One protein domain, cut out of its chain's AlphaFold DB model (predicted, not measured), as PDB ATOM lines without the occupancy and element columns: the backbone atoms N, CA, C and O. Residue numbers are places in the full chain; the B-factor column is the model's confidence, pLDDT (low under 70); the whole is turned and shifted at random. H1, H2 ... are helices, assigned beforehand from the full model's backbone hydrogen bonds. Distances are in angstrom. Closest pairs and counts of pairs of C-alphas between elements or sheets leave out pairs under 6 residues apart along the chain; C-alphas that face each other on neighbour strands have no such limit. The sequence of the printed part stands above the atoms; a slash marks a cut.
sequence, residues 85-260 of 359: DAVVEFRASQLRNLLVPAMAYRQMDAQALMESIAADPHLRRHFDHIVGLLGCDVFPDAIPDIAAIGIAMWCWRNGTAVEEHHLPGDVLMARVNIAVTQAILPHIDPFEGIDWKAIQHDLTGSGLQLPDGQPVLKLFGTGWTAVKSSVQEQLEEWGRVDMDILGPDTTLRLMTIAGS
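What this domain is: This is residues 85 to 260 of the 359 residues of an uncharacterized protein of Nocardia stercoris (UniProt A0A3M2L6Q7). An elongated pile of helices has the crossed pair H4 and H9 at its core, with the long, kinked H8 along one side, H7 side by side with it and H6 packed on H4 and H7. H1, H2 and H3 gather at one end, where residues 85 to 90 of H1 stick out. The printed part has 176 residues with nine named helices, H1 to H9 in order, and no named strand. It is all helix and compact, radius of gyration of the C-alphas 16.8 A, spanning 53 by 29 by 27 A.

Where its parts are: H1, residues 85 to 106, begins at C-alpha 85 (341.697, 298.096, 139.688), is 30.1 A long and has a kink of 40 degrees near residue 98. H2 is residues 110 to 119, H3 121 to 134, H4 144 to 157, H5 161 to 164, H6 170 to 187 and H7 196 to 204. H8, residues 216 to 246, is 31.5 A long with a kink of 117 degrees near residue 223. H9, residues 248 to 259, ends at C-alpha 259 (318.561, 302.590, 156.745).

How they stand to each other: H8 is the hub, touching five helices. H7 and H8 form a helical hairpin, their lines at a shallow tilt of 8 degrees, opposite ways; H8 touches H7 with residues 228 to 239 alone, and the closest C-alphas, those of Trp 196 and Gly 239, are 5.6 A apart. H5 touches residues 223 to 231 of H8, closest C-alphas Ala 161 and Val 227, 4.7 A. H4 touches H9 at Gly 150 and Gly 259, closest C-alphas 3.4 A apart. Residues 177 to 185 of H6 touch H4, closest C-alphas Ala 148 and Leu 185, 5.4 A. Residues 99 to 103 of H1 touch H2, closest C-alphas Met 103 and Ala 110, 6.4 A. Residues 130 to 131 of H3 touch residues 254 to 258 of H9, closest C-alphas Ile 130 and Ala 258, 6.1 A. Every O i to N i+4 pair is within hydrogen-bond range in H2, H7 and H9, against 16 of 18 in H1, 9 of 10 in H3, 8 of 10 in H4, 12 of 14 in H6 and 20 of 27 in H8; H5 is too short for such a pair.

The domain as a whole: The C-alphas farthest apart, Asp 85 and Gly 213, are 56.0 A apart. The printed part has no cut; the link from H7 to H8 is long, 11 residues. No printed residue is under 70 in pLDDT.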
ATOM      1  N   ASP A  85     342.228 299.452 139.853       85.25
ATOM      2  CA  ASP A  85     341.697 298.096 139.688       85.25
ATOM      3  C   ASP A  85     341.138 297.536 141.003       85.25
ATOM      4  O   ASP A  85     340.048 296.968 141.007       85.25
ATOM      5  N   ALA A  86     341.799 297.806 142.133       82.88
ATOM      6  CA  ALA A  86     341.304 297.420 143.451       82.88
ATOM      7  C   ALA A  86     340.011 298.172 143.820       82.88
ATOM      8  O   ALA A  86     339.099 297.604 144.423       82.88
ATOM      9  N   VAL A  87     339.887 299.437 143.392       85.06
ATOM     10  CA  VAL A  87     338.642 300.209 143.546       85.06
ATOM     11  C   VAL A  87     337.487 299.595 142.763       85.06
ATOM     12  O   VAL A  87     336.364 299.499 143.268       85.06
ATOM     13  N   VAL A  88     337.754 299.184 141.525       85.31
ATOM     14  CA  VAL A  88     336.765 298.532 140.663       85.31
ATOM     15  C   VAL A  88     336.362 297.173 141.232       85.31
ATOM     16  O   VAL A  88     335.167 296.884 141.307       85.31
ATOM     17  N   GLU A  89     337.326 296.371 141.678       85.00
ATOM     18  CA  GLU A  89     337.084 295.044 142.243       85.00
ATOM     19  C   GLU A  89     336.248 295.103 143.522       85.00
ATOM     20  O   GLU A  89     335.242 294.402 143.624       85.00
ATOM     21  N   PHE A  90     336.594 295.982 144.464       84.19
ATOM     22  CA  PHE A  90     335.834 296.143 145.700       84.19
ATOM     23  C   PHE A  90     334.373 296.503 145.419       84.19
ATOM     24  O   PHE A  90     333.461 295.862 145.937       84.19
ATOM     25  N   ARG A  91     334.124 297.488 144.546       85.06
ATOM     26  CA  ARG A  91     332.756 297.887 144.171       85.06
ATOM     27  C   ARG A  91     332.003 296.760 143.469       85.06
ATOM     28  O   ARG A  91     330.811 296.575 143.715       85.06
ATOM     29  N   ALA A  92     332.685 295.997 142.615       85.44
ATOM     30  CA  ALA A  92     332.106 294.821 141.977       85.44
ATOM     31  C   ALA A  92     331.765 293.729 143.005       85.44
ATOM     32  O   ALA A  92     330.722 293.092 142.879       85.44
ATOM     33  N   SER A  93     332.598 293.547 144.035       85.12
ATOM     34  CA  SER A  93     332.350 292.623 145.146       85.12
ATOM     35  C   SER A  93     331.121 293.032 145.962       85.12
ATOM     36  O   SER A  93     330.210 292.221 146.122       85.12
ATOM     37  N   GLN A  94     331.017 294.308 146.358       85.69
ATOM     38  CA  GLN A  94     329.833 294.852 147.041       85.69
ATOM     39  C   GLN A  94     328.552 294.585 146.240       85.69
ATOM     40  O   GLN A  94     327.580 294.031 146.752       85.69
ATOM     41  N   LEU A  95     328.558 294.930 144.950       87.69
ATOM     42  CA  LEU A  95     327.390 294.733 144.098       87.69
ATOM     43  C   LEU A  95     327.058 293.245 143.929       87.69
ATOM     44  O   LEU A  95     325.893 292.863 143.969       87.69
ATOM     45  N   ARG A  96     328.068 292.386 143.773       88.38
ATOM     46  CA  ARG A  96     327.872 290.936 143.687       88.38
ATOM     47  C   ARG A  96     327.235 290.388 144.961       88.38
ATOM     48  O   ARG A  96     326.263 289.650 144.854       88.38
ATOM     49  N   ASN A  97     327.725 290.767 146.137       89.31
ATOM     50  CA  ASN A  97     327.183 290.308 147.418       89.31
ATOM     51  C   ASN A  97     325.729 290.741 147.622       89.31
ATOM     52  O   ASN A  97     324.936 289.996 148.191       89.31
ATOM     53  N   LEU A  98     325.358 291.909 147.092       91.81
ATOM     54  CA  LEU A  98     323.973 292.360 147.070       91.81
ATOM     55  C   LEU A  98     323.096 291.547 146.099       91.81
ATOM     56  O   LEU A  98     321.951 291.257 146.418       91.81
ATOM     57  N   LEU A  99     323.600 291.201 144.909       92.69
ATOM     58  CA  LEU A  99     322.790 290.620 143.827       92.69
ATOM     59  C   LEU A  99     322.745 289.085 143.806       92.69
ATOM     60  O   LEU A  99     321.776 288.520 143.300       92.69
ATOM     61  N   VAL A 100     323.762 288.397 144.332       94.31
ATOM     62  CA  VAL A 100     323.833 286.922 144.353       94.31
ATOM     63  C   VAL A 100     322.584 286.273 144.971       94.31
ATOM     64  O   VAL A 100     322.078 285.319 144.370       94.31
ATOM     65  N   PRO A 101     322.026 286.770 146.092       94.50
ATOM     66  CA  PRO A 101     320.811 286.189 146.656       94.50
ATOM     67  C   PRO A 101     319.606 286.316 145.714       94.50
ATOM     68  O   PRO A 101     318.863 285.351 145.530       94.50
ATOM     69  N   ALA A 102     319.446 287.457 145.035       96.38
ATOM     70  CA  ALA A 102     318.387 287.662 144.044       96.38
ATOM     71  C   ALA A 102     318.563 286.764 142.818       96.38
ATOM     72  O   ALA A 102     317.596 286.165 142.347       96.38
ATOM     73  N   MET A 103     319.795 286.623 142.327       96.94
ATOM     74  CA  MET A 103     320.122 285.709 141.229       96.94
ATOM     75  C   MET A 103     319.728 284.270 141.576       96.94
ATOM     76  O   MET A 103     319.072 283.597 140.780       96.94
ATOM     77  N   ALA A 104     320.072 283.814 142.785       95.75
ATOM     78  CA  ALA A 104     319.717 282.485 143.270       95.75
ATOM     79  C   ALA A 104     318.196 282.317 143.421       95.75
ATOM     80  O   ALA A 104     317.640 281.315 142.970       95.75
ATOM     81  N   TYR A 105     317.516 283.311 143.998       95.94
ATOM     82  CA  TYR A 105     316.074 283.277 144.234       95.94
ATOM     83  C   TYR A 105     315.260 283.281 142.931       95.94
ATOM     84  O   TYR A 105     314.298 282.525 142.790       95.94
ATOM     85  N   ARG A 106     315.664 284.093 141.945       96.00
ATOM     86  CA  ARG A 106     315.006 284.187 140.629       96.00
ATOM     87  C   ARG A 106     315.460 283.153 139.623       96.00
ATOM     88  O   ARG A 106     314.805 283.008 138.594       96.00
ATOM     89  N   GLN A 107     316.555 282.451 139.908       96.38
ATOM     90  CA  GLN A 107     317.221 281.566 138.957       96.38
ATOM     91  C   GLN A 107     317.581 282.318 137.664       96.38
ATOM     92  O   GLN A 107     317.357 281.839 136.554       96.38
ATOM     93  N   MET A 108     318.116 283.529 137.831       96.25
ATOM     94  CA  MET A 108     318.537 284.423 136.753       96.25
ATOM     95  C   MET A 108     320.027 284.720 136.878       96.25
ATOM     96  O   MET A 108     320.581 284.732 137.977       96.25
ATOM     97  N   ASP A 109     320.680 284.976 135.748       94.94
ATOM     98  CA  ASP A 109     322.038 285.507 135.770       94.94
ATOM     99  C   ASP A 109     322.053 287.003 136.134       94.94
ATOM    100  O   ASP A 109     321.018 287.675 136.212       94.94
ATOM    101  N   ALA A 110     323.255 287.530 136.379       91.56
ATOM    102  CA  ALA A 110     323.437 288.921 136.774       91.56
ATOM    103  C   ALA A 110     322.936 289.904 135.703       91.56
ATOM    104  O   ALA A 110     322.419 290.965 136.045       91.56
ATOM    105  N   GLN A 111     323.067 289.564 134.416       94.00
ATOM    106  CA  GLN A 111     322.646 290.444 133.329       94.00
ATOM    107  C   GLN A 111     321.119 290.575 133.299       94.00
ATOM    108  O   GLN A 111     320.607 291.692 133.320       94.00
ATOM    109  N   ALA A 112     320.395 289.455 133.312       96.12
ATOM    110  CA  ALA A 112     318.936 289.439 133.310       96.12
ATOM    111  C   ALA A 112     318.348 290.125 134.558       96.12
ATOM    112  O   ALA A 112     317.353 290.853 134.463       96.12
ATOM    113  N   LEU A 113     318.981 289.953 135.725       95.44
ATOM    114  CA  LEU A 113     318.568 290.644 136.946       95.44
ATOM    115  C   LEU A 113     318.770 292.163 136.832       95.44
ATOM    116  O   LEU A 113     317.859 292.925 137.149       95.44
ATOM    117  N   MET A 114     319.927 292.613 136.342       93.31
ATOM    118  CA  MET A 114     320.202 294.041 136.152       93.31
ATOM    119  C   MET A 114     319.280 294.681 135.111       93.31
ATOM    120  O   MET A 114     318.838 295.813 135.299       93.31
ATOM    121  N   GLU A 115     318.940 293.962 134.039       95.44
ATOM    122  CA  GLU A 115     317.924 294.392 133.074       95.44
ATOM    123  C   GLU A 115     316.546 294.538 133.738       95.44
ATOM    124  O   GLU A 115     315.861 295.536 133.507       95.44
ATOM    125  N   SER A 116     316.167 293.607 134.621       95.75
ATOM    126  CA  SER A 116     314.916 293.687 135.391       95.75
ATOM    127  C   SER A 116     314.901 294.887 136.346       95.75
ATOM    128  O   SER A 116     313.919 295.626 136.389       95.75
ATOM    129  N   ILE A 117     316.013 295.137 137.049       94.00
ATOM    130  CA  ILE A 117     316.186 296.312 137.917       94.00
ATOM    131  C   ILE A 117     316.072 297.608 137.106       94.00
ATOM    132  O   ILE A 117     315.391 298.542 137.520       94.00
ATOM    133  N   ALA A 118     316.711 297.672 135.936       94.25
ATOM    134  CA  ALA A 118     316.705 298.859 135.086       94.25
ATOM    135  C   ALA A 118     315.339 299.128 134.428       94.25
ATOM    136  O   ALA A 118     315.020 300.287 134.137       94.25
ATOM    137  N   ALA A 119     314.558 298.074 134.174       95.81
ATOM    138  CA  ALA A 119     313.213 298.164 133.615       95.81
ATOM    139  C   ALA A 119     312.179 298.679 134.629       95.81
ATOM    140  O   ALA A 119     311.176 299.268 134.220       95.81
ATOM    141  N   ASP A 120     312.429 298.496 135.927       96.31
ATOM    142  CA  ASP A 120     311.569 298.952 137.013       96.31
ATOM    143  C   ASP A 120     311.917 300.397 137.438       96.31
ATOM    144  O   ASP A 120     312.999 300.646 137.976       96.31
ATOM    145  N   PRO A 121     311.043 301.399 137.205       92.00
ATOM    146  CA  PRO A 121     311.389 302.798 137.464       92.00
ATOM    147  C   PRO A 121     311.621 303.128 138.941       92.00
ATOM    148  O   PRO A 121     312.406 304.036 139.241       92.00
ATOM    149  N   HIS A 122     310.918 302.443 139.847       89.38
ATOM    150  CA  HIS A 122     311.049 302.648 141.288       89.38
ATOM    151  C   HIS A 122     312.383 302.087 141.763       89.38
ATOM    152  O   HIS A 122     313.194 302.806 142.354       89.38
ATOM    153  N   LEU A 123     312.657 300.837 141.393       92.06
ATOM    154  CA  LEU A 123     313.868 300.149 141.798       92.06
ATOM    155  C   LEU A 123     315.118 300.777 141.191       92.06
ATOM    156  O   LEU A 123     316.090 301.008 141.905       92.06
ATOM    157  N   ARG A 124     315.079 301.147 139.907       93.12
ATOM    158  CA  ARG A 124     316.178 301.860 139.252       93.12
ATOM    159  C   ARG A 124     316.540 303.142 139.995       93.12
ATOM    160  O   ARG A 124     317.711 303.383 140.266       93.12
ATOM    161  N   ARG A 125     315.544 303.963 140.350       89.12
ATOM    162  CA  ARG A 125     315.785 305.210 141.093       89.12
ATOM    163  C   ARG A 125     316.405 304.925 142.458       89.12
ATOM    164  O   ARG A 125     317.299 305.656 142.880       89.12
ATOM    165  N   HIS A 126     315.930 303.886 143.139       88.81
ATOM    166  CA  HIS A 126     316.475 303.487 144.429       88.81
ATOM    167  C   HIS A 126     317.926 302.998 144.310       88.81
ATOM    168  O   HIS A 126     318.772 303.439 145.080       88.81
ATOM    169  N   PHE A 127     318.247 302.165 143.320       90.25
ATOM    170  CA  PHE A 127     319.619 301.720 143.063       90.25
ATOM    171  C   PHE A 127     320.544 302.891 142.719       90.25
ATOM    172  O   PHE A 127     321.597 303.035 143.335       90.25
ATOM    173  N   ASP A 128     320.140 303.770 141.801       88.69
ATOM    174  CA  ASP A 128     320.971 304.899 141.371       88.69
ATOM    175  C   ASP A 128     321.251 305.875 142.531       88.69
ATOM    176  O   ASP A 128     322.364 306.384 142.671       88.69
ATOM    177  N   HIS A 129     320.251 306.145 143.380       87.00
ATOM    178  CA  HIS A 129     320.370 307.145 144.441       87.00
ATOM    179  C   HIS A 129     320.834 306.569 145.784       87.00
ATOM    180  O   HIS A 129     321.741 307.108 146.413       87.00
ATOM    181  N   ILE A 130     320.220 305.487 146.253       87.56
ATOM    182  CA  ILE A 130     320.491 304.949 147.588       87.56
ATOM    183  C   ILE A 130     321.733 304.083 147.553       87.56
ATOM    184  O   ILE A 130     322.681 304.376 148.270       87.56
ATOM    185  N   VAL A 131     321.774 303.084 146.675       86.56
ATOM    186  CA  VAL A 131     322.936 302.190 146.572       86.56
ATOM    187  C   VAL A 131     324.129 302.928 145.958       86.56
ATOM    188  O   VAL A 131     325.233 302.879 146.491       86.56
ATOM    189  N   GLY A 132     323.909 303.660 144.863       83.31
ATOM    190  CA  GLY A 132     324.979 304.291 144.089       83.31
ATOM    191  C   GLY A 132     325.590 305.549 144.710       83.31
ATOM    192  O   GLY A 132     326.761 305.829 144.455       83.31
ATOM    193  N   LEU A 133     324.829 306.311 145.505       85.69
ATOM    194  CA  LEU A 133     325.283 307.605 146.034       85.69
ATOM    195  C   LEU A 133     325.303 307.670 147.564       85.69
ATOM    196  O   LEU A 133     326.297 308.119 148.125       85.69
ATOM    197  N   LEU A 134     324.222 307.280 148.244       85.69
ATOM    198  CA  LEU A 134     324.099 307.491 149.697       85.69
ATOM    199  C   LEU A 134     324.644 306.339 150.552       85.69
ATOM    200  O   LEU A 134     324.997 306.558 151.711       85.69
ATOM    201  N   GLY A 135     324.676 305.130 150.001       83.44
ATOM    202  CA  GLY A 135     325.031 303.887 150.679       83.44
ATOM    203  C   GLY A 135     326.174 303.134 150.004       83.44
ATOM    204  O   GLY A 135     326.333 301.946 150.247       83.44
ATOM    205  N   CYS A 136     326.966 303.806 149.163       81.44
ATOM    206  CA  CYS A 136     328.056 303.186 148.401       81.44
ATOM    207  C   CYS A 136     329.171 302.585 149.276       81.44
ATOM    208  O   CYS A 136     329.871 301.683 148.822       81.44
ATOM    209  N   ASP A 137     329.303 303.064 150.514       86.88
ATOM    210  CA  ASP A 137     330.249 302.563 151.515       86.88
ATOM    211  C   ASP A 137     329.585 301.593 152.510       86.88
ATOM    212  O   ASP A 137     330.171 301.271 153.537       86.88
ATOM    213  N   VAL A 138     328.335 301.171 152.293       89.94
ATOM    214  CA  VAL A 138     327.637 300.244 153.196       89.94
ATOM    215  C   VAL A 138     327.796 298.824 152.679       89.94
ATOM    216  O   VAL A 138     327.404 298.520 151.554       89.94
ATOM    217  N   PHE A 139     328.324 297.946 153.528       89.00
ATOM    218  CA  PHE A 139     328.411 296.531 153.214       89.00
ATOM    219  C   PHE A 139     326.996 295.935 153.130       89.00
ATOM    220  O   PHE A 139     326.192 296.184 154.036       89.00
ATOM    221  N   PRO A 140     326.648 295.175 152.075       88.44
ATOM    222  CA  PRO A 140     325.290 294.704 151.834       88.44
ATOM    223  C   PRO A 140     324.972 293.536 152.763       88.44
ATOM    224  O   PRO A 140     324.942 292.396 152.323       88.44
ATOM    225  N   ASP A 141     324.761 293.805 154.045       89.81
ATOM    226  CA  ASP A 141     324.411 292.811 155.056       89.81
ATOM    227  C   ASP A 141     322.925 292.884 155.434       89.81
ATOM    228  O   ASP A 141     322.264 293.899 155.208       89.81
ATOM    229  N   ALA A 142     322.384 291.793 155.972       91.50
ATOM    230  CA  ALA A 142     320.978 291.687 156.354       91.50
ATOM    231  C   ALA A 142     320.808 291.992 157.850       91.50
ATOM    232  O   ALA A 142     320.939 291.101 158.689       91.50
ATOM    233  N   ILE A 143     320.522 293.253 158.195       92.81
ATOM    234  CA  ILE A 143     320.442 293.701 159.594       92.81
ATOM    235  C   ILE A 143     319.026 294.199 159.896       92.81
ATOM    236  O   ILE A 143     318.686 295.317 159.498       92.81
ATOM    237  N   PRO A 144     318.202 293.413 160.616       93.88
ATOM    238  CA  PRO A 144     316.786 293.716 160.823       93.88
ATOM    239  C   PRO A 144     316.506 295.105 161.406       93.88
ATOM    240  O   PRO A 144     315.701 295.849 160.848       93.88
ATOM    241  N   ASP A 145     317.213 295.499 162.468       94.31
ATOM    242  CA  ASP A 145     317.009 296.790 163.141       94.31
ATOM    243  C   ASP A 145     317.240 297.976 162.194       94.31
ATOM    244  O   ASP A 145     316.474 298.943 162.147       94.31
ATOM    245  N   ILE A 146     318.280 297.875 161.368       95.81
ATOM    246  CA  ILE A 146     318.639 298.899 160.392       95.81
ATOM    247  C   ILE A 146     317.700 298.858 159.184       95.81
ATOM    248  O   ILE A 146     317.321 299.908 158.661       95.81
ATOM    249  N   ALA A 147     317.257 297.676 158.760       96.75
ATOM    250  CA  ALA A 147     316.232 297.544 157.736       96.75
ATOM    251  C   ALA A 147     314.899 298.168 158.175       96.75
ATOM    252  O   ALA A 147     314.254 298.835 157.366       96.75
ATOM    253  N   ALA A 148     314.520 298.056 159.453       97.75
ATOM    254  CA  ALA A 148     313.341 298.729 159.999       97.75
ATOM    255  C   ALA A 148     313.456 300.255 159.882       97.75
ATOM    256  O   ALA A 148     312.506 300.918 159.460       97.75
ATOM    257  N   ILE A 149     314.636 300.810 160.179       97.12
ATOM    258  CA  ILE A 149     314.950 302.230 159.960       97.12
ATOM    259  C   ILE A 149     314.853 302.586 158.470       97.12
ATOM    260  O   ILE A 149     314.286 303.623 158.124       97.12
ATOM    261  N   GLY A 150     315.357 301.728 157.580       96.12
ATOM    262  CA  GLY A 150     315.241 301.895 156.131       96.12
ATOM    263  C   GLY A 150     313.788 301.961 155.666       96.12
ATOM    264  O   GLY A 150     313.401 302.906 154.980       96.12
ATOM    265  N   ILE A 151     312.948 301.026 156.103       97.31
ATOM    266  CA  ILE A 151     311.515 301.010 155.779       97.31
ATOM    267  C   ILE A 151     310.823 302.252 156.359       97.31
ATOM    268  O   ILE A 151     310.069 302.925 155.657       97.31
ATOM    269  N   ALA A 152     311.117 302.632 157.605       97.12
ATOM    270  CA  ALA A 152     310.575 303.849 158.208       97.12
ATOM    271  C   ALA A 152     310.995 305.118 157.436       97.12
ATOM    272  O   ALA A 152     310.195 306.034 157.234       97.12
ATOM    273  N   MET A 153     312.230 305.182 156.944       93.75
ATOM    274  CA  MET A 153     312.699 306.316 156.150       93.75
ATOM    275  C   MET A 153     312.080 306.348 154.758       93.75
ATOM    276  O   MET A 153     311.652 307.410 154.323       93.75
ATOM    277  N   TRP A 154     312.012 305.220 154.057       91.62
ATOM    278  CA  TRP A 154     311.710 305.200 152.623       91.62
ATOM    279  C   TRP A 154     310.284 304.782 152.270       91.62
ATOM    280  O   TRP A 154     309.840 305.073 151.166       91.62
ATOM    281  N   CYS A 155     309.565 304.141 153.192       94.69
ATOM    282  CA  CYS A 155     308.169 303.745 152.994       94.69
ATOM    283  C   CYS A 155     307.199 304.580 153.831       94.69
ATOM    284  O   CYS A 155     306.046 304.745 153.443       94.69
ATOM    285  N   TRP A 156     307.646 305.114 154.973       94.69
ATOM    286  CA  TRP A 156     306.828 306.010 155.790       94.69
ATOM    287  C   TRP A 156     307.112 307.484 155.514       94.69
ATOM    288  O   TRP A 156     306.166 308.241 155.317       94.69
ATOM    289  N   ARG A 157     308.379 307.913 155.493       90.69
ATOM    290  CA  ARG A 157     308.736 309.341 155.485       90.69
ATOM    291  C   ARG A 157     308.994 309.918 154.088       90.69
ATOM    292  O   ARG A 157     308.276 310.805 153.637       90.69
ATOM    293  N   ASN A 158     310.021 309.437 153.399       86.25
ATOM    294  CA  ASN A 158     310.454 309.969 152.113       86.25
ATOM    295  C   ASN A 158     309.494 309.583 150.995       86.25
ATOM    296  O   ASN A 158     309.114 308.426 150.858       86.25
ATOM    297  N   GLY A 159     309.163 310.553 150.141       80.75
ATOM    298  CA  GLY A 159     308.310 310.308 148.978       80.75
ATOM    299  C   GLY A 159     306.850 310.005 149.327       80.75
ATOM    300  O   GLY A 159     306.107 309.573 148.450       80.75
ATOM    301  N   THR A 160     306.435 310.248 150.574       92.06
ATOM    302  CA  THR A 160     305.047 310.120 151.026       92.06
ATOM    303  C   THR A 160     304.488 311.479 151.445       92.06
ATOM    304  O   THR A 160     305.215 312.460 151.627       92.06
ATOM    305  N   ALA A 161     303.179 311.531 151.676       93.88
ATOM    306  CA  ALA A 161     302.516 312.733 152.168       93.88
ATOM    307  C   ALA A 161     302.834 313.051 153.648       93.88
ATOM    308  O   ALA A 161     302.320 314.038 154.172       93.88
ATOM    309  N   VAL A 162     303.665 312.254 154.343       91.38
ATOM    310  CA  VAL A 162     304.105 312.552 155.723       91.38
ATOM    311  C   VAL A 162     304.899 313.855 155.779       91.38
ATOM    312  O   VAL A 162     304.688 314.649 156.694       91.38
ATOM    313  N   GLU A 163     305.765 314.103 154.795       87.19
ATOM    314  CA  GLU A 163     306.546 315.345 154.704       87.19
ATOM    315  C   GLU A 163     305.668 316.548 154.318       87.19
ATOM    316  O   GLU A 163     305.852 317.652 154.826       87.19
ATOM    317  N   GLU A 164     304.650 316.347 153.478       89.06
ATOM    318  CA  GLU A 164     303.694 317.406 153.114       89.06
ATOM    319  C   GLU A 164     302.764 317.778 154.282       89.06
ATOM    320  O   GLU A 164     302.350 318.931 154.425       89.06
ATOM    321  N   HIS A 165     302.460 316.805 155.143       87.81
ATOM    322  CA  HIS A 165     301.654 316.958 156.353       87.81
ATOM    323  C   HIS A 165     302.505 316.912 157.630       87.81
ATOM    324  O   HIS A 165     302.066 316.375 158.651       87.81
ATOM    325  N   HIS A 166     303.715 317.474 157.572       81.75
ATOM    326  CA  HIS A 166     304.682 317.453 158.665       81.75
ATOM    327  C   HIS A 166     304.063 317.907 160.001       81.75
ATOM    328  O   HIS A 166     303.412 318.953 160.089       81.75
ATOM    329  N   LEU A 167     304.255 317.106 161.055       88.19
ATOM    330  CA  LEU A 167     303.719 317.401 162.383       88.19
ATOM    331  C   LEU A 167     304.465 318.568 163.050       88.19
ATOM    332  O   LEU A 167     305.643 318.800 162.772       88.19
ATOM    333  N   PRO A 168     303.807 319.300 163.968       83.88
ATOM    334  CA  PRO A 168     304.418 320.448 164.621       83.88
ATOM    335  C   PRO A 168     305.558 320.027 165.558       83.88
ATOM    336  O   PRO A 168     305.333 319.486 166.640       83.88
ATOM    337  N   GLY A 169     306.780 320.375 165.162       84.94
ATOM    338  CA  GLY A 169     307.978 320.284 165.990       84.94
ATOM    339  C   GLY A 169     308.714 318.947 165.899       84.94
ATOM    340  O   GLY A 169     308.123 317.867 165.840       84.94
ATOM    341  N   ASP A 170     310.040 319.038 165.974       85.94
ATOM    342  CA  ASP A 170     310.949 317.906 165.775       85.94
ATOM    343  C   ASP A 170     310.760 316.792 166.806       85.94
ATOM    344  O   ASP A 170     310.912 315.618 166.487       85.94
ATOM    345  N   VAL A 171     310.366 317.137 168.036       93.06
ATOM    346  CA  VAL A 171     310.114 316.151 169.097       93.06
ATOM    347  C   VAL A 171     308.946 315.235 168.757       93.06
ATOM    348  O   VAL A 171     309.065 314.018 168.886       93.06
ATOM    349  N   LEU A 172     307.816 315.798 168.320       93.56
ATOM    350  CA  LEU A 172     306.639 314.999 167.985       93.56
ATOM    351  C   LEU A 172     306.937 314.092 166.788       93.56
ATOM    352  O   LEU A 172     306.589 312.912 166.798       93.56
ATOM    353  N   MET A 173     307.654 314.620 165.799       91.50
ATOM    354  CA  MET A 173     308.095 313.851 164.637       91.50
ATOM    355  C   MET A 173     309.082 312.746 165.002       91.50
ATOM    356  O   MET A 173     308.941 311.628 164.514       91.50
ATOM    357  N   ALA A 174     310.026 313.005 165.909       92.75
ATOM    358  CA  ALA A 174     310.928 311.982 166.423       92.75
ATOM    359  C   ALA A 174     310.158 310.853 167.125       92.75
ATOM    360  O   ALA A 174     310.421 309.684 166.856       92.75
ATOM    361  N   ARG A 175     309.160 311.175 167.965       95.38
ATOM    362  CA  ARG A 175     308.310 310.156 168.613       95.38
ATOM    363  C   ARG A 175     307.531 309.321 167.604       95.38
ATOM    364  O   ARG A 175     307.461 308.108 167.767       95.38
ATOM    365  N   VAL A 176     306.967 309.953 166.575       95.25
ATOM    366  CA  VAL A 176     306.253 309.232 165.514       95.25
ATOM    367  C   VAL A 176     307.204 308.321 164.743       95.25
ATOM    368  O   VAL A 176     306.873 307.157 164.551       95.25
ATOM    369  N   ASN A 177     308.402 308.784 164.381       94.50
ATOM    370  CA  ASN A 177     309.391 307.946 163.695       94.50
ATOM    371  C   ASN A 177     309.836 306.752 164.559       94.50
ATOM    372  O   ASN A 177     309.989 305.649 164.036       94.50
ATOM    373  N   ILE A 178     309.993 306.939 165.877       96.25
ATOM    374  CA  ILE A 178     310.275 305.838 166.813       96.25
ATOM    375  C   ILE A 178     309.114 304.842 166.836       96.25
ATOM    376  O   ILE A 178     309.346 303.652 166.660       96.25
ATOM    377  N   ALA A 179     307.874 305.316 166.988       96.69
ATOM    378  CA  ALA A 179     306.693 304.452 167.010       96.69
ATOM    379  C   ALA A 179     306.532 303.657 165.700       96.69
ATOM    380  O   ALA A 179     306.218 302.473 165.731       96.69
ATOM    381  N   VAL A 180     306.795 304.289 164.553       96.94
ATOM    382  CA  VAL A 180     306.797 303.639 163.234       96.94
ATOM    383  C   VAL A 180     307.879 302.564 163.158       96.94
ATOM    384  O   VAL A 180     307.585 301.436 162.777       96.94
ATOM    385  N   THR A 181     309.108 302.878 163.570       97.12
ATOM    386  CA  THR A 181     310.223 301.913 163.567       97.12
ATOM    387  C   THR A 181     309.923 300.721 164.482       97.12
ATOM    388  O   THR A 181     310.111 299.576 164.085       97.12
ATOM    389  N   GLN A 182     309.369 300.971 165.675       96.56
ATOM    390  CA  GLN A 182     308.933 299.929 166.615       96.56
ATOM    391  C   GLN A 182     307.804 299.054 166.065       96.56
ATOM    392  O   GLN A 182     307.755 297.872 166.387       96.56
ATOM    393  N   ALA A 183     306.897 299.617 165.263       97.25
ATOM    394  CA  ALA A 183     305.820 298.863 164.631       97.25
ATOM    395  C   ALA A 183     306.311 298.009 163.452       97.25
ATOM    396  O   ALA A 183     305.732 296.967 163.179       97.25
ATOM    397  N   ILE A 184     307.373 298.435 162.762       98.00
ATOM    398  CA  ILE A 184     307.973 297.690 161.648       98.00
ATOM    399  C   ILE A 184     308.809 296.511 162.149       98.00
ATOM    400  O   ILE A 184     308.727 295.424 161.586       98.00
ATOM    401  N   LEU A 185     309.618 296.731 163.187       96.75
ATOM    402  CA  LEU A 185     310.662 295.802 163.620       96.75
ATOM    403  C   LEU A 185     310.202 294.338 163.815       96.75
ATOM    404  O   LEU A 185     310.914 293.448 163.357       96.75
ATOM    405  N   PRO A 186     309.033 294.043 164.422       97.25
ATOM    406  CA  PRO A 186     308.573 292.665 164.622       97.25
ATOM    407  C   PRO A 186     308.276 291.888 163.333       97.25
ATOM    408  O   PRO A 186     308.081 290.678 163.397       97.25
ATOM    409  N   HIS A 187     308.207 292.573 162.188       98.12
ATOM    410  CA  HIS A 187     307.852 292.008 160.881       98.12
ATOM    411  C   HIS A 187     309.065 291.797 159.975       98.12
ATOM    412  O   HIS A 187     308.911 291.612 158.767       98.12
ATOM    413  N   ILE A 188     310.269 291.877 160.543       97.75
ATOM    414  CA  ILE A 188     311.520 291.633 159.836       97.75
ATOM    415  C   ILE A 188     312.205 290.435 160.472       97.75
ATOM    416  O   ILE A 188     312.608 290.480 161.634       97.75
ATOM    417  N   ASP A 189     312.379 289.387 159.680       95.38
ATOM    418  CA  ASP A 189     313.135 288.204 160.057       95.38
ATOM    419  C   ASP A 189     314.399 288.110 159.186       95.38
ATOM    420  O   ASP A 189     314.314 288.238 157.960       95.38
ATOM    421  N   PRO A 190     315.587 287.894 159.778       90.06
ATOM    422  CA  PRO A 190     316.835 287.820 159.021       90.06
ATOM    423  C   PRO A 190     316.909 286.627 158.053       90.06
ATOM    424  O   PRO A 190     317.777 286.613 157.184       90.06
ATOM    425  N   PHE A 191     316.028 285.634 158.182       89.38
ATOM    426  CA  PHE A 191     315.980 284.440 157.340       89.38
ATOM    427  C   PHE A 191     314.747 284.404 156.428       89.38
ATOM    428  O   PHE A 191     314.856 283.976 155.279       89.38
ATOM    429  N   GLU A 192     313.579 284.829 156.919       91.75
ATOM    430  CA  GLU A 192     312.326 284.819 156.149       91.75
ATOM    431  C   GLU A 192     312.111 286.106 155.332       91.75
ATOM    432  O   GLU A 192     311.391 286.081 154.331       91.75
ATOM    433  N   GLY A 193     312.770 287.210 155.697       95.56
ATOM    434  CA  GLY A 193     312.652 288.504 155.031       95.56
ATOM    435  C   GLY A 193     311.638 289.433 155.699       95.56
ATOM    436  O   GLY A 193     311.539 289.500 156.923       95.56
ATOM    437  N   ILE A 194     310.920 290.215 154.891       98.38
ATOM    438  CA  ILE A 194     310.064 291.314 155.361       98.38
ATOM    439  C   ILE A 194     308.589 290.966 155.123       98.38
ATOM    440  O   ILE A 194     308.170 290.765 153.981       98.38
ATOM    441  N   ASP A 195     307.763 290.970 156.174       98.25
ATOM    442  CA  ASP A 195     306.305 290.871 156.025       98.25
ATOM    443  C   ASP A 195     305.695 292.244 155.699       98.25
ATOM    444  O   ASP A 195     305.177 292.975 156.550       98.25
ATOM    445  N   TRP A 196     305.724 292.586 154.410       98.00
ATOM    446  CA  TRP A 196     305.168 293.836 153.886       98.00
ATOM    447  C   TRP A 196     303.686 294.034 154.215       98.00
ATOM    448  O   TRP A 196     303.246 295.165 154.436       98.00
ATOM    449  N   LYS A 197     302.899 292.952 154.273       97.19
ATOM    450  CA  LYS A 197     301.455 293.037 154.536       97.19
ATOM    451  C   LYS A 197     301.183 293.357 155.997       97.19
ATOM    452  O   LYS A 197     300.297 294.168 156.275       97.19
ATOM    453  N   ALA A 198     301.924 292.739 156.913       97.38
ATOM    454  CA  ALA A 198     301.815 293.034 158.333       97.38
ATOM    455  C   ALA A 198     302.282 294.466 158.642       97.38
ATOM    456  O   ALA A 198     301.560 295.208 159.309       97.38
ATOM    457  N   ILE A 199     303.389 294.916 158.036       98.25
ATOM    458  CA  ILE A 199     303.845 296.312 158.144       98.25
ATOM    459  C   ILE A 199     302.775 297.279 157.628       98.25
ATOM    460  O   ILE A 199     302.426 298.248 158.305       98.25
ATOM    461  N   GLN A 200     302.203 297.019 156.448       97.50
ATOM    462  CA  GLN A 200     301.122 297.843 155.907       97.50
ATOM    463  C   GLN A 200     299.919 297.880 156.851       97.50
ATOM    464  O   GLN A 200     299.349 298.954 157.065       97.50
ATOM    465  N   HIS A 201     299.532 296.743 157.431       96.25
ATOM    466  CA  HIS A 201     298.441 296.682 158.400       96.25
ATOM    467  C   HIS A 201     298.706 297.576 159.618       96.25
ATOM    468  O   HIS A 201     297.851 298.395 159.968       96.25
ATOM    469  N   ASP A 202     299.890 297.469 160.215       96.75
ATOM    470  CA  ASP A 202     300.231 298.177 161.447       96.75
ATOM    471  C   ASP A 202     300.418 299.680 161.225       96.75
ATOM    472  O   ASP A 202     299.900 300.487 162.002       96.75
ATOM    473  N   LEU A 203     301.071 300.080 160.130       96.00
ATOM    474  CA  LEU A 203     301.320 301.493 159.832       96.00
ATOM    475  C   LEU A 203     300.075 302.240 159.346       96.00
ATOM    476  O   LEU A 203     299.962 303.446 159.558       96.00
ATOM    477  N   THR A 204     299.137 301.555 158.684       92.44
ATOM    478  CA  THR A 204     297.989 302.200 158.009       92.44
ATOM    479  C   THR A 204     296.642 301.898 158.674       92.44
ATOM    480  O   THR A 204     295.595 302.458 158.301       92.44
ATOM    481  N   GLY A 205     296.662 301.010 159.669       86.06
ATOM    482  CA  GLY A 205     295.554 300.698 160.558       86.06
ATOM    483  C   GLY A 205     295.335 301.762 161.636       86.06
ATOM    484  O   GLY A 205     295.925 302.838 161.640       86.06
ATOM    485  N   SER A 206     294.441 301.463 162.580       83.50
ATOM    486  CA  SER A 206     294.162 302.331 163.735       83.50
ATOM    487  C   SER A 206     294.975 301.977 164.986       83.50
ATOM    488  O   SER A 206     294.749 302.573 166.039       83.50
ATOM    489  N   GLY A 207     295.847 300.967 164.895       87.88
ATOM    490  CA  GLY A 207     296.606 300.421 166.021       87.88
ATOM    491  C   GLY A 207     297.835 301.246 166.403       87.88
ATOM    492  O   GLY A 207     298.191 301.261 167.578       87.88
ATOM    493  N   LEU A 208     298.435 301.976 165.454       93.94
ATOM    494  CA  LEU A 208     299.645 302.761 165.694       93.94
ATOM    495  C   LEU A 208     299.383 303.942 166.643       93.94
ATOM    496  O   LEU A 208     298.607 304.861 166.342       93.94
ATOM    497  N   GLN A 209     300.052 303.923 167.794       95.38
ATOM    498  CA  GLN A 209     299.877 304.884 168.880       95.38
ATOM    499  C   GLN A 209     301.228 305.355 169.416       95.38
ATOM    500  O   GLN A 209     302.211 304.617 169.409       95.38
ATOM    501  N   LEU A 210     301.252 306.593 169.903       94.62
ATOM    502  CA  LEU A 210     302.327 307.089 170.750       94.62
ATOM    503  C   LEU A 210     302.233 306.468 172.158       94.62
ATOM    504  O   LEU A 210     301.178 305.946 172.528       94.62
ATOM    505  N   PRO A 211     303.294 306.548 172.982       89.56
ATOM    506  CA  PRO A 211     303.303 305.931 174.314       89.56
ATOM    507  C   PRO A 211     302.255 306.448 175.301       89.56
ATOM    508  O   PRO A 211     301.903 305.755 176.251       89.56
ATOM    509  N   ASP A 212     301.741 307.656 175.084       90.69
ATOM    510  CA  ASP A 212     300.632 308.228 175.852       90.69
ATOM    511  C   ASP A 212     299.249 307.714 175.392       90.69
ATOM    512  O   ASP A 212     298.214 308.146 175.903       90.69
ATOM    513  N   GLY A 213     299.224 306.787 174.429       92.94
ATOM    514  CA  GLY A 213     298.025 306.224 173.819       92.94
ATOM    515  C   GLY A 213     297.423 307.096 172.717       92.94
ATOM    516  O   GLY A 213     296.368 306.751 172.176       92.94
ATOM    517  N   GLN A 214     298.042 308.229 172.361       94.12
ATOM    518  CA  GLN A 214     297.547 309.074 171.282       94.12
ATOM    519  C   GLN A 214     297.713 308.363 169.925       94.12
ATOM    520  O   GLN A 214     298.835 308.060 169.521       94.12
ATOM    521  N   PRO A 215     296.627 308.119 169.163       95.06
ATOM    522  CA  PRO A 215     296.732 307.487 167.849       95.06
ATOM    523  C   PRO A 215     297.440 308.388 166.839       95.06
ATOM    524  O   PRO A 215     297.044 309.547 166.672       95.06
ATOM    525  N   VAL A 216     298.402 307.836 166.096       93.88
ATOM    526  CA  VAL A 216     299.184 308.589 165.099       93.88
ATOM    527  C   VAL A 216     298.282 309.182 164.015       93.88
ATOM    528  O   VAL A 216     298.438 310.345 163.654       93.88
ATOM    529  N   LEU A 217     297.239 308.460 163.592       94.19
ATOM    530  CA  LEU A 217     296.252 308.971 162.630       94.19
ATOM    531  C   LEU A 217     295.606 310.298 163.066       94.19
ATOM    532  O   LEU A 217     295.277 311.135 162.229       94.19
ATOM    533  N   LYS A 218     295.419 310.512 164.378       93.69
ATOM    534  CA  LYS A 218     294.798 311.742 164.889       93.69
ATOM    535  C   LYS A 218     295.751 312.930 164.807       93.69
ATOM    536  O   LYS A 218     295.265 314.051 164.699       93.69
ATOM    537  N   LEU A 219     297.065 312.693 164.834       93.69
ATOM    538  CA  LEU A 219     298.087 313.738 164.705       93.69
ATOM    539  C   LEU A 219     298.039 314.393 163.323       93.69
ATOM    540  O   LEU A 219     298.152 315.608 163.216       93.69
ATOM    541  N   PHE A 220     297.795 313.595 162.281       91.75
ATOM    542  CA  PHE A 220     297.701 314.075 160.900       91.75
ATOM    543  C   PHE A 220     296.330 314.671 160.542       91.75
ATOM    544  O   PHE A 220     296.191 315.315 159.501       91.75
ATOM    545  N   GLY A 221     295.304 314.489 161.382       90.44
ATOM    546  CA  GLY A 221     293.975 315.073 161.183       90.44
ATOM    547  C   GLY A 221     293.403 314.787 159.788       90.44
ATOM    548  O   GLY A 221     293.288 313.635 159.375       90.44
ATOM    549  N   THR A 222     293.053 315.837 159.038       91.12
ATOM    550  CA  THR A 222     292.534 315.697 157.664       91.12
ATOM    551  C   THR A 222     293.582 315.223 156.653       91.12
ATOM    552  O   THR A 222     293.201 314.722 155.599       91.12
ATOM    553  N   GLY A 223     294.878 315.361 156.957       93.12
ATOM    554  CA  GLY A 223     295.978 314.877 156.116       93.12
ATOM    555  C   GLY A 223     296.170 313.360 156.169       93.12
ATOM    556  O   GLY A 223     296.808 312.791 155.286       93.12
ATOM    557  N   TRP A 224     295.568 312.673 157.151       95.12
ATOM    558  CA  TRP A 224     295.748 311.231 157.334       95.12
ATOM    559  C   TRP A 224     295.384 310.409 156.095       95.12
ATOM    560  O   TRP A 224     296.068 309.443 155.789       95.12
ATOM    561  N   THR A 225     294.339 310.783 155.354       95.19
ATOM    562  CA  THR A 225     293.938 310.038 154.150       95.19
ATOM    563  C   THR A 225     295.045 310.022 153.090       95.19
ATOM    564  O   THR A 225     295.292 308.978 152.493       95.19
ATOM    565  N   ALA A 226     295.734 311.149 152.884       96.44
ATOM    566  CA  ALA A 226     296.837 311.250 151.930       96.44
ATOM    567  C   ALA A 226     298.086 310.507 152.428       96.44
ATOM    568  O   ALA A 226     298.702 309.754 151.673       96.44
ATOM    569  N   VAL A 227     298.411 310.653 153.720       95.94
ATOM    570  CA  VAL A 227     299.489 309.894 154.380       95.94
ATOM    571  C   VAL A 227     299.254 308.399 154.211       95.94
ATOM    572  O   VAL A 227     300.107 307.691 153.694       95.94
ATOM    573  N   LYS A 228     298.055 307.931 154.556       96.38
ATOM    574  CA  LYS A 228     297.677 306.530 154.440       96.38
ATOM    575  C   LYS A 228     297.836 306.008 153.011       96.38
ATOM    576  O   LYS A 228     298.467 304.974 152.843       96.38
ATOM    577  N   SER A 229     297.282 306.702 152.011       96.94
ATOM    578  CA  SER A 229     297.356 306.263 150.605       96.94
ATOM    579  C   SER A 229     298.803 306.154 150.131       96.94
ATOM    580  O   SER A 229     299.215 305.106 149.655       96.94
ATOM    581  N   SER A 230     299.599 307.205 150.342       97.19
ATOM    582  CA  SER A 230     300.989 307.236 149.871       97.19
ATOM    583  C   SER A 230     301.892 306.219 150.579       97.19
ATOM    584  O   SER A 230     302.731 305.604 149.929       97.19
ATOM    585  N   VAL A 231     301.700 305.980 151.883       97.12
ATOM    586  CA  VAL A 231     302.418 304.920 152.617       97.12
ATOM    587  C   VAL A 231     302.006 303.529 152.124       97.12
ATOM    588  O   VAL A 231     302.864 302.669 151.943       97.12
ATOM    589  N   GLN A 232     300.710 303.298 151.873       97.12
ATOM    590  CA  GLN A 232     300.231 302.035 151.295       97.12
ATOM    591  C   GLN A 232     300.847 301.783 149.918       97.12
ATOM    592  O   GLN A 232     301.378 300.703 149.694       97.12
ATOM    593  N   GLU A 233     300.854 302.789 149.045       96.12
ATOM    594  CA  GLU A 233     301.454 302.703 147.711       96.12
ATOM    595  C   GLU A 233     302.950 302.356 147.776       96.12
ATOM    596  O   GLU A 233     303.404 301.489 147.032       96.12
ATOM    597  N   GLN A 234     303.717 302.972 148.688       95.50
ATOM    598  CA  GLN A 234     305.139 302.640 148.861       95.50
ATOM    599  C   GLN A 234     305.352 301.198 149.340       95.50
ATOM    600  O   GLN A 234     306.211 300.499 148.805       95.50
ATOM    601  N   LEU A 235     304.587 300.740 150.334       97.00
ATOM    602  CA  LEU A 235     304.719 299.382 150.877       97.00
ATOM    603  C   LEU A 235     304.277 298.310 149.873       97.00
ATOM    604  O   LEU A 235     304.918 297.267 149.774       97.00
ATOM    605  N   GLU A 236     303.213 298.567 149.112       96.38
ATOM    606  CA  GLU A 236     302.742 297.672 148.051       96.38
ATOM    607  C   GLU A 236     303.768 297.565 146.919       96.38
ATOM    608  O   GLU A 236     304.033 296.466 146.430       96.38
ATOM    609  N   GLU A 237     304.391 298.682 146.541       95.69
ATOM    610  CA  GLU A 237     305.428 298.699 145.512       95.69
ATOM    611  C   GLU A 237     306.688 297.943 145.953       95.69
ATOM    612  O   GLU A 237     307.220 297.131 145.193       95.69
ATOM    613  N   TRP A 238     307.138 298.134 147.196       96.31
ATOM    614  CA  TRP A 238     308.251 297.355 147.744       96.31
ATOM    615  C   TRP A 238     307.919 295.874 147.889       96.31
ATOM    616  O   TRP A 238     308.739 295.042 147.511       96.31
ATOM    617  N   GLY A 239     306.709 295.534 148.339       97.12
ATOM    618  CA  GLY A 239     306.250 294.148 148.396       97.12
ATOM    619  C   GLY A 239     306.208 293.482 147.019       97.12
ATOM    620  O   GLY A 239     306.584 292.318 146.881       97.12
ATOM    621  N   ARG A 240     305.820 294.220 145.970       97.19
ATOM    622  CA  ARG A 240     305.876 293.744 144.582       97.19
ATOM    623  C   ARG A 240     307.317 293.521 144.128       97.19
ATOM    624  O   ARG A 240     307.627 292.460 143.601       97.19
ATOM    625  N   VAL A 241     308.205 294.493 144.333       96.00
ATOM    626  CA  VAL A 241     309.626 294.379 143.963       96.00
ATOM    627  C   VAL A 241     310.296 293.201 144.674       96.00
ATOM    628  O   VAL A 241     311.027 292.428 144.046       96.00
ATOM    629  N   ASP A 242     310.016 293.038 145.963       97.06
ATOM    630  CA  ASP A 242     310.490 291.922 146.771       97.06
ATOM    631  C   ASP A 242     310.005 290.582 146.213       97.06
ATOM    632  O   ASP A 242     310.796 289.671 145.971       97.06
ATOM    633  N   MET A 243     308.714 290.471 145.896       96.25
ATOM    634  CA  MET A 243     308.128 289.239 145.375       96.25
ATOM    635  C   MET A 243     308.496 288.917 143.929       96.25
ATOM    636  O   MET A 243     308.655 287.733 143.625       96.25
ATOM    637  N   ASP A 244     308.684 289.917 143.069       96.00
ATOM    638  CA  ASP A 244     308.780 289.726 141.616       96.00
ATOM    639  C   ASP A 244     310.206 289.874 141.067       96.00
ATOM    640  O   ASP A 244     310.541 289.222 140.078       96.00
ATOM    641  N   ILE A 245     311.066 290.688 141.699       96.12
ATOM    642  CA  ILE A 245     312.400 291.027 141.168       96.12
ATOM    643  C   ILE A 245     313.515 290.559 142.102       96.12
ATOM    644  O   ILE A 245     314.384 289.804 141.678       96.12
ATOM    645  N   LEU A 246     313.478 290.916 143.385       96.25
ATOM    646  CA  LEU A 246     314.654 290.786 144.258       96.25
ATOM    647  C   LEU A 246     314.686 289.523 145.117       96.25
ATOM    648  O   LEU A 246     315.708 288.851 145.194       96.25
ATOM    649  N   GLY A 247     313.569 289.191 145.755       96.44
ATOM    650  CA  GLY A 247     313.520 288.162 146.785       96.44
ATOM    651  C   GLY A 247     313.945 288.676 148.167       96.44
ATOM    652  O   GLY A 247     314.624 289.703 148.266       96.44
ATOM    653  N   PRO A 248     313.591 287.925 149.223       96.31
ATOM    654  CA  PRO A 248     313.581 288.413 150.603       96.31
ATOM    655  C   PRO A 248     314.949 288.888 151.105       96.31
ATOM    656  O   PRO A 248     315.050 289.979 151.663       96.31
ATOM    657  N   ASP A 249     316.016 288.117 150.868       95.69
ATOM    658  CA  ASP A 249     317.359 288.452 151.367       95.69
ATOM    659  C   ASP A 249     317.922 289.722 150.705       95.69
ATOM    660  O   ASP A 249     318.390 290.638 151.378       95.69
ATOM    661  N   THR A 250     317.805 289.839 149.378       96.00
ATOM    662  CA  THR A 250     318.275 291.032 148.655       96.00
ATOM    663  C   THR A 250     317.490 292.274 149.057       96.00
ATOM    664  O   THR A 250     318.074 293.341 149.248       96.00
ATOM    665  N   THR A 251     316.170 292.152 149.208       97.00
ATOM    666  CA  THR A 251     315.329 293.261 149.662       97.00
ATOM    667  C   THR A 251     315.716 293.699 151.075       97.00
ATOM    668  O   THR A 251     315.834 294.899 151.332       97.00
ATOM    669  N   LEU A 252     315.986 292.754 151.978       96.75
ATOM    670  CA  LEU A 252     316.432 293.046 153.339       96.75
ATOM    671  C   LEU A 252     317.793 293.765 153.365       96.75
ATOM    672  O   LEU A 252     317.953 294.766 154.073       96.75
ATOM    673  N   ARG A 253     318.755 293.323 152.546       95.06
ATOM    674  CA  ARG A 253     320.056 293.998 152.375       95.06
ATOM    675  C   ARG A 253     319.890 295.413 151.818       95.06
ATOM    676  O   ARG A 253     320.502 296.350 152.328       95.06
ATOM    677  N   LEU A 254     319.013 295.612 150.831       95.50
ATOM    678  CA  LEU A 254     318.702 296.951 150.315       95.50
ATOM    679  C   LEU A 254     318.097 297.858 151.385       95.50
ATOM    680  O   LEU A 254     318.526 299.002 151.515       95.50
ATOM    681  N   MET A 255     317.144 297.362 152.179       96.25
ATOM    682  CA  MET A 255     316.570 298.140 153.281       96.25
ATOM    683  C   MET A 255     317.614 298.465 154.352       96.25
ATOM    684  O   MET A 255     317.594 299.563 154.904       96.25
ATOM    685  N   THR A 256     318.575 297.572 154.590       95.56
ATOM    686  CA  THR A 256     319.714 297.830 155.484       95.56
ATOM    687  C   THR A 256     320.596 298.970 154.959       95.56
ATOM    688  O   THR A 256     320.922 299.897 155.705       95.56
ATOM    689  N   ILE A 257     320.926 298.974 153.662       94.56
ATOM    690  CA  ILE A 257     321.658 300.081 153.017       94.56
ATOM    691  C   ILE A 257     320.853 301.383 153.124       94.56
ATOM    692  O   ILE A 257     321.382 302.428 153.506       94.56
ATOM    693  N   ALA A 258     319.550 301.316 152.855       93.12
ATOM    694  CA  ALA A 258     318.650 302.461 152.886       93.12
ATOM    695  C   ALA A 258     318.476 303.052 154.299       93.12
ATOM    696  O   ALA A 258     318.339 304.271 154.449       93.12
ATOM    697  N   GLY A 259     318.525 302.206 155.332       94.25
ATOM    698  CA  GLY A 259     318.561 302.590 156.745       94.25
ATOM    699  C   GLY A 259     319.931 303.063 157.226       94.25
ATOM    700  O   GLY A 259     320.040 303.640 158.306       94.25
ATOM    701  N   SER A 260     320.963 302.907 156.398       92.88
ATOM    702  CA  SER A 260     322.352 303.273 156.671       92.88
ATOM    703  C   SER A 260     322.805 304.441 155.803       92.88
ATOM    704  O   SER A 260     323.877 304.428 155.202       92.88
TER     705      SER A 260